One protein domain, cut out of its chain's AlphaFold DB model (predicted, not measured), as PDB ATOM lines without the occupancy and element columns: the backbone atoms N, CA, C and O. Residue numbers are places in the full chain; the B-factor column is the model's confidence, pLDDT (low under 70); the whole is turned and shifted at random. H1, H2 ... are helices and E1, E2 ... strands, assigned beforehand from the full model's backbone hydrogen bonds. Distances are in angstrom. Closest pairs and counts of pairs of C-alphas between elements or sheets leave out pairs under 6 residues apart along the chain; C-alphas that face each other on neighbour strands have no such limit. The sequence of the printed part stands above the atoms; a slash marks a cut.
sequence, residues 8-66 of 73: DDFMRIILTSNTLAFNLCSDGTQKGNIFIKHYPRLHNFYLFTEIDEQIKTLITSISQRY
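AT A GLANCE: This is residues 8 to 66 of the 73 residues of an uncharacterized protein of Snodgrassella alvi (UniProt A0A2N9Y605). A small antiparallel sheet, ordered E1 - E2 - E3, has H2 loosely over E1 and E2, with H1 at the sheet's far end. The printed part has 59 residues, with two named helices and three named strands in the order E1, E2, H1, E3, H2 along the chain; the class is mixed, helices and strands. The whole is loose, radius of gyration of the C-alphas 13.3 A, spanning 36 by 23 by 15 A.

HOW THE PARTS SIT: E1, residues 10 to 15, and E2, residues 19 to 24, form an antiparallel hairpin; N 14 and O 21 are within hydrogen-bond range, 2.9 A. H1, residues 30 to 38, only grazes the sheet. E3, residues 45 to 48, is antiparallel to E2; N 20 and O 47 are 2.8 A apart. H2, residues 53 to 65, is on the sheet at a height of 10.5 A over a local plane only just fitted, to 6 C-alphas. Every O i to N i+4 pair in H1 and H2 is within hydrogen-bond range.

IN THESE COORDINATES: E1 begins at C-alpha 10 (88.427, 64.611, 14.741). E2 spans 16.1 A. H2 spans 18.6 A, ending at C-alpha 65 (93.258, 78.523, 22.108).

THE WHOLE: The printed part has no cut. Mean pLDDT of the printed part is 72.7; 18 residues are under 70.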
ATOM      1  N   ASP A   8      88.307  70.003  13.122       69.69
ATOM      2  CA  ASP A   8      86.920  69.554  13.150       69.69
ATOM      3  C   ASP A   8      86.712  68.181  12.492       69.69
ATOM      4  O   ASP A   8      85.575  67.710  12.395       69.69
ATOM      5  N   ASP A   9      87.761  67.567  11.946       69.31
ATOM      6  CA  ASP A   9      87.699  66.224  11.359       69.31
ATOM      7  C   ASP A   9      87.822  65.126  12.417       69.31
ATOM      8  O   ASP A   9      87.441  63.975  12.186       69.31
ATOM      9  N   PHE A  10      88.293  65.498  13.605       74.06
ATOM     10  CA  PHE A  10      88.427  64.611  14.741       74.06
ATOM     11  C   PHE A  10      87.260  64.809  15.701       74.06
ATOM     12  O   PHE A  10      86.926  65.922  16.099       74.06
ATOM     13  N   MET A  11      86.669  63.699  16.135       77.56
ATOM     14  CA  MET A  11      85.675  63.704  17.202       77.56
ATOM     15  C   MET A  11      86.292  64.179  18.517       77.56
ATOM     16  O   MET A  11      85.663  64.890  19.299       77.56
ATOM     17  N   ARG A  12      87.529  63.744  18.776       73.12
ATOM     18  CA  ARG A  12      88.312  64.141  19.942       73.12
ATOM     19  C   ARG A  12      89.792  63.918  19.688       73.12
ATOM     20  O   ARG A  12      90.189  62.945  19.041       73.12
ATOM     21  N   ILE A  13      90.594  64.762  20.315       74.62
ATOM     22  CA  ILE A  13      92.031  64.572  20.444       74.62
ATOM     23  C   ILE A  13      92.347  64.442  21.918       74.62
ATOM     24  O   ILE A  13      91.907  65.261  22.721       74.62
ATOM     25  N   ILE A  14      93.083  63.392  22.255       72.88
ATOM     26  CA  ILE A  14      93.451  63.067  23.626       72.88
ATOM     27  C   ILE A  14      94.955  63.223  23.734       72.88
ATOM     28  O   ILE A  14      95.689  62.602  22.972       72.88
ATOM     29  N   LEU A  15      95.402  64.022  24.693       71.12
ATOM     30  CA  LEU A  15      96.794  64.069  25.103       71.12
ATOM     31  C   LEU A  15      96.906  63.396  26.470       71.12
ATOM     32  O   LEU A  15      96.237  63.824  27.404       71.12
ATOM     33  N   THR A  16      97.757  62.385  26.575       70.88
ATOM     34  CA  THR A  16      98.257  61.855  27.847       70.88
ATOM     35  C   THR A  16      99.694  62.337  28.063       70.88
ATOM     36  O   THR A  16     100.243  63.070  27.240       70.88
ATOM     37  N   SER A  17     100.345  61.920  29.152       69.31
ATOM     38  CA  SER A  17     101.742  62.290  29.428       69.31
ATOM     39  C   SER A  17     102.712  61.932  28.289       69.31
ATOM     40  O   SER A  17     103.705  62.630  28.077       69.31
ATOM     41  N   ASN A  18     102.411  60.861  27.547       74.62
ATOM     42  CA  ASN A  18     103.336  60.221  26.609       74.62
ATOM     43  C   ASN A  18     102.711  59.963  25.229       74.62
ATOM     44  O   ASN A  18     103.367  59.404  24.347       74.62
ATOM     45  N   THR A  19     101.434  60.283  25.021       73.81
ATOM     46  CA  THR A  19     100.720  59.896  23.800       73.81
ATOM     47  C   THR A  19      99.710  60.948  23.379       73.81
ATOM     48  O   THR A  19      98.931  61.447  24.185       73.81
ATOM     49  N   LEU A  20      99.676  61.226  22.081       77.94
ATOM     50  CA  LEU A  20      98.648  62.015  21.427       77.94
ATOM     51  C   LEU A  20      97.788  61.101  20.555       77.94
ATOM     52  O   LEU A  20      98.268  60.552  19.568       77.94
ATOM     53  N   ALA A  21      96.522  60.934  20.916       78.06
ATOM     54  CA  ALA A  21      95.556  60.142  20.171       78.06
ATOM     55  C   ALA A  21      94.615  61.042  19.369       78.06
ATOM     56  O   ALA A  21      93.966  61.928  19.930       78.06
ATOM     57  N   PHE A  22      94.461  60.745  18.085       79.38
ATOM     58  CA  PHE A  22      93.510  61.397  17.196       79.38
ATOM     59  C   PHE A  22      92.382  60.417  16.898       79.38
ATOM     60  O   PHE A  22      92.598  59.380  16.266       79.38
ATOM     61  N   ASN A  23      91.176  60.729  17.375       80.94
ATOM     62  CA  ASN A  23      90.001  59.913  17.103       80.94
ATOM     63  C   ASN A  23      89.139  60.596  16.051       80.94
ATOM     64  O   ASN A  23      88.657  61.710  16.263       80.94
ATOM     65  N   LEU A  24      88.930  59.915  14.934       78.00
ATOM     66  CA  LEU A  24      88.098  60.407  13.846       78.00
ATOM     67  C   LEU A  24      86.620  60.318  14.215       78.00
ATOM     68  O   LEU A  24      86.214  59.562  15.101       78.00
ATOM     69  N   CYS A  25      85.808  61.111  13.527       74.31
ATOM     70  CA  CYS A  25      84.358  60.977  13.592       74.31
ATOM     71  C   CYS A  25      83.934  59.549  13.213       74.31
ATOM     72  O   CYS A  25      84.389  59.005  12.209       74.31
ATOM     73  N   SER A  26      83.070  58.943  14.032       67.88
ATOM     74  CA  SER A  26      82.604  57.569  13.842       67.88
ATOM     75  C   SER A  26      81.662  57.449  12.646       67.88
ATOM     76  O   SER A  26      81.049  58.435  12.216       67.88
ATOM     77  N   ASP A  27      81.499  56.211  12.174       62.88
ATOM     78  CA  ASP A  27      80.423  55.833  11.259       62.88
ATOM     79  C   ASP A  27      79.059  56.305  11.802       62.88
ATOM     80  O   ASP A  27      78.839  56.354  13.019       62.88
ATOM     81  N   GLY A  28      78.177  56.739  10.905       65.31
ATOM     82  CA  GLY A  28      76.877  57.330  11.234       65.31
ATOM     83  C   GLY A  28      76.878  58.852  11.424       65.31
ATOM     84  O   GLY A  28      75.808  59.455  11.483       65.31
ATOM     85  N   THR A  29      78.042  59.507  11.454       75.81
ATOM     86  CA  THR A  29      78.136  60.976  11.359       75.81
ATOM     87  C   THR A  29      78.399  61.407   9.915       75.81
ATOM     88  O   THR A  29      79.078  60.704   9.168       75.81
ATOM     89  N   GLN A  30      77.928  62.595   9.506       79.94
ATOM     90  CA  GLN A  30      78.129  63.079   8.129       79.94
ATOM     91  C   GLN A  30      79.616  63.077   7.722       79.94
ATOM     92  O   GLN A  30      79.947  62.652   6.618       79.94
ATOM     93  N   LYS A  31      80.517  63.487   8.627       75.38
ATOM     94  CA  LYS A  31      81.969  63.467   8.389       75.38
ATOM     95  C   LYS A  31      82.576  62.064   8.435       75.38
ATOM     96  O   LYS A  31      83.377  61.740   7.564       75.38
ATOM     97  N   GLY A  32      82.192  61.222   9.397       76.62
ATOM     98  CA  GLY A  32      82.681  59.840   9.471       76.62
ATOM     99  C   GLY A  32      82.358  59.048   8.203       76.62
ATOM    100  O   GLY A  32      83.230  58.383   7.649       76.62
ATOM    101  N   ASN A  33      81.155  59.240   7.654       81.88
ATOM    102  CA  ASN A  33      80.741  58.622   6.392       81.88
ATOM    103  C   ASN A  33      81.607  59.086   5.203       81.88
ATOM    104  O   ASN A  33      81.931  58.289   4.321       81.88
ATOM    105  N   ILE A  34      82.018  60.363   5.174       82.19
ATOM    106  CA  ILE A  34      82.942  60.890   4.156       82.19
ATOM    107  C   ILE A  34      84.318  60.234   4.295       82.19
ATOM    108  O   ILE A  34      84.886  59.819   3.278       82.19
ATOM    109  N   PHE A  35      84.838  60.101   5.518       77.56
ATOM    110  CA  PHE A  35      86.136  59.469   5.754       77.56
ATOM    111  C   PHE A  35      86.142  57.999   5.366       77.56
ATOM    112  O   PHE A  35      87.036  57.593   4.635       77.56
ATOM    113  N   ILE A  36      85.131  57.222   5.748       79.44
ATOM    114  CA  ILE A  36      85.042  55.801   5.380       79.44
ATOM    115  C   ILE A  36      84.962  55.635   3.858       79.44
ATOM    116  O   ILE A  36      85.608  54.751   3.296       79.44
ATOM    117  N   LYS A  37      84.224  56.515   3.168       82.38
ATOM    118  CA  LYS A  37      84.077  56.460   1.708       82.38
ATOM    119  C   LYS A  37      85.388  56.729   0.961       82.38
ATOM    120  O   LYS A  37      85.676  56.039  -0.012       82.38
ATOM    121  N   HIS A  38      86.153  57.740   1.374       80.62
ATOM    122  CA  HIS A  38      87.367  58.165   0.657       80.62
ATOM    123  C   HIS A  38      88.642  57.505   1.200       80.62
ATOM    124  O   HIS A  38      89.613  57.320   0.470       80.62
ATOM    125  N   TYR A  39      88.626  57.120   2.474       76.50
ATOM    126  CA  TYR A  39      89.753  56.568   3.211       76.50
ATOM    127  C   TYR A  39      89.306  55.348   4.045       76.50
ATOM    128  O   TYR A  39      89.355  55.379   5.272       76.50
ATOM    129  N   PRO A  40      88.906  54.228   3.416       74.06
ATOM    130  CA  PRO A  40      88.318  53.075   4.116       74.06
ATOM    131  C   PRO A  40      89.270  52.362   5.092       74.06
ATOM    132  O   PRO A  40      88.829  51.564   5.911       74.06
ATOM    133  N   ARG A  41      90.579  52.628   5.002       75.12
ATOM    134  CA  ARG A  41      91.615  52.112   5.919       75.12
ATOM    135  C   ARG A  41      92.054  53.135   6.967       75.12
ATOM    136  O   ARG A  41      93.028  52.905   7.679       75.12
ATOM    137  N   LEU A  42      91.418  54.303   6.994       71.38
ATOM    138  CA  LEU A  42      91.744  55.346   7.946       71.38
ATOM    139  C   LEU A  42      91.144  54.977   9.301       71.38
ATOM    140  O   LEU A  42      89.932  54.838   9.449       71.38
ATOM    141  N   HIS A  43      92.018  54.818  10.284       71.94
ATOM    142  CA  HIS A  43      91.659  54.484  11.654       71.94
ATOM    143  C   HIS A  43      92.190  55.552  12.604       71.94
ATOM    144  O   HIS A  43      93.030  56.375  12.231       71.94
ATOM    145  N   ASN A  44      91.705  55.522  13.844       77.06
ATOM    146  CA  ASN A  44      92.282  56.322  14.916       77.06
ATOM    147  C   ASN A  44      93.777  56.015  15.021       77.06
ATOM    148  O   ASN A  44      94.187  54.855  14.924       77.06
ATOM    149  N   PHE A  45      94.582  57.049  15.218       73.44
ATOM    150  CA  PHE A  45      96.030  56.911  15.267       73.44
ATOM    151  C   PHE A  45      96.611  57.638  16.471       73.44
ATOM    152  O   PHE A  45      96.000  58.547  17.042       73.44
ATOM    153  N   TYR A  46      97.804  57.197  16.855       73.75
ATOM    154  CA  TYR A  46      98.495  57.625  18.059       73.75
ATOM    155  C   TYR A  46      99.911  58.062  17.695       73.75
ATOM    156  O   TYR A  46     100.598  57.377  16.938       73.75
ATOM    157  N   LEU A  47     100.344  59.193  18.242       72.81
ATOM    158  CA  LEU A  47     101.733  59.636  18.224       72.81
ATOM    159  C   LEU A  47     102.294  59.488  19.635       72.81
ATOM    160  O   LEU A  47     101.723  60.024  20.584       72.81
ATOM    161  N   PHE A  48     103.407  58.779  19.779       69.19
ATOM    162  CA  PHE A  48     104.133  58.729  21.044       69.19
ATOM    163  C   PHE A  48     104.970  60.001  21.180       69.19
ATOM    164  O   PHE A  48     105.814  60.292  20.336       69.19
ATOM    165  N   THR A  49     104.713  60.776  22.230       68.75
ATOM    166  CA  THR A  49     105.342  62.084  22.481       68.75
ATOM    167  C   THR A  49     106.439  62.000  23.538       68.75
ATOM    168  O   THR A  49     106.829  63.021  24.098       68.75
ATOM    169  N   GLU A  50     106.922  60.790  23.846       63.66
ATOM    170  CA  GLU A  50     107.885  60.528  24.927       63.66
ATOM    171  C   GLU A  50     109.193  61.319  24.802       63.66
ATOM    172  O   GLU A  50     109.895  61.485  25.793       63.66
ATOM    173  N   ILE A  51     109.499  61.846  23.615       57.62
ATOM    174  CA  ILE A  51     110.815  62.409  23.294       57.62
ATOM    175  C   ILE A  51     110.734  63.879  22.847       57.62
ATOM    176  O   ILE A  51     111.762  64.537  22.722       57.62
ATOM    177  N   ASP A  52     109.536  64.431  22.626       70.00
ATOM    178  CA  ASP A  52     109.403  65.724  21.945       70.00
ATOM    179  C   ASP A  52     108.653  66.774  22.782       70.00
ATOM    180  O   ASP A  52     107.422  66.878  22.783       70.00
ATOM    181  N   GLU A  53     109.433  67.585  23.500       74.56
ATOM    182  CA  GLU A  53     108.947  68.734  24.274       74.56
ATOM    183  C   GLU A  53     108.329  69.838  23.401       74.56
ATOM    184  O   GLU A  53     107.456  70.583  23.864       74.56
ATOM    185  N   GLN A  54     108.707  69.942  22.121       72.06
ATOM    186  CA  GLN A  54     108.092  70.910  21.208       72.06
ATOM    187  C   GLN A  54     106.659  70.494  20.885       72.06
ATOM    188  O   GLN A  54     105.756  71.335  20.915       72.06
ATOM    189  N   ILE A  55     106.423  69.196  20.672       71.62
ATOM    190  CA  ILE A  55     105.075  68.646  20.479       71.62
ATOM    191  C   ILE A  55     104.209  68.907  21.721       71.62
ATOM    192  O   ILE A  55     103.088  69.404  21.590       71.62
ATOM    193  N   LYS A  56     104.731  68.675  22.933       69.06
ATOM    194  CA  LYS A  56     104.001  68.973  24.185       69.06
ATOM    195  C   LYS A  56     103.645  70.461  24.317       69.06
ATOM    196  O   LYS A  56     102.511  70.807  24.669       69.06
ATOM    197  N   THR A  57     104.586  71.345  23.990       74.19
ATOM    198  CA  THR A  57     104.402  72.806  24.053       74.19
ATOM    199  C   THR A  57     103.366  73.295  23.037       74.19
ATOM    200  O   THR A  57     102.475  74.090  23.368       74.19
ATOM    201  N   LEU A  58     103.432  72.786  21.804       73.44
ATOM    202  CA  LEU A  58     102.493  73.111  20.734       73.44
ATOM    203  C   LEU A  58     101.063  72.715  21.117       73.44
ATOM    204  O   LEU A  58     100.144  73.526  20.996       73.44
ATOM    205  N   ILE A  59     100.868  71.504  21.640       68.75
ATOM    206  CA  ILE A  59      99.532  71.016  22.012       68.75
ATOM    207  C   ILE A  59      98.960  71.809  23.185       68.75
ATOM    208  O   ILE A  59      97.782  72.162  23.159       68.75
ATOM    209  N   THR A  60      99.783  72.146  24.181       69.75
ATOM    210  CA  THR A  60      99.363  73.002  25.304       69.75
ATOM    211  C   THR A  60      98.846  74.350  24.796       69.75
ATOM    212  O   THR A  60      97.777  74.806  25.205       69.75
ATOM    213  N   SER A  61      99.550  74.943  23.829       72.69
ATOM    214  CA  SER A  61      99.170  76.218  23.211       72.69
ATOM    215  C   SER A  61      97.874  76.111  22.394       72.69
ATOM    216  O   SER A  61      97.013  76.993  22.450       72.69
ATOM    217  N   ILE A  62      97.690  75.009  21.660       68.94
ATOM    218  CA  ILE A  62      96.461  74.723  20.906       68.94
ATOM    219  C   ILE A  62      95.281  74.509  21.864       68.94
ATOM    220  O   ILE A  62      94.214  75.077  21.641       68.94
ATOM    221  N   SER A  63      95.466  73.755  22.949       63.81
ATOM    222  CA  SER A  63      94.434  73.499  23.965       63.81
ATOM    223  C   SER A  63      93.920  74.793  24.608       63.81
ATOM    224  O   SER A  63      92.713  75.001  24.720       63.81
ATOM    225  N   GLN A  64      94.818  75.727  24.936       65.56
ATOM    226  CA  GLN A  64      94.438  77.043  25.467       65.56
ATOM    227  C   GLN A  64      93.616  77.873  24.470       65.56
ATOM    228  O   GLN A  64      92.709  78.609  24.864       65.56
ATOM    229  N   ARG A  65      93.920  77.757  23.173       63.59
ATOM    230  CA  ARG A  65      93.258  78.523  22.108       63.59
ATOM    231  C   ARG A  65      91.919  77.917  21.683       63.59
ATOM    232  O   ARG A  65      90.999  78.654  21.329       63.59
ATOM    233  N   TYR A  66      91.788  76.597  21.750       57.88
ATOM    234  CA  TYR A  66      90.579  75.864  21.398       57.88
ATOM    235  C   TYR A  66      89.944  75.280  22.667       57.88
ATOM    236  O   TYR A  66      90.257  74.164  23.067       57.88
TER     237      TYR A  66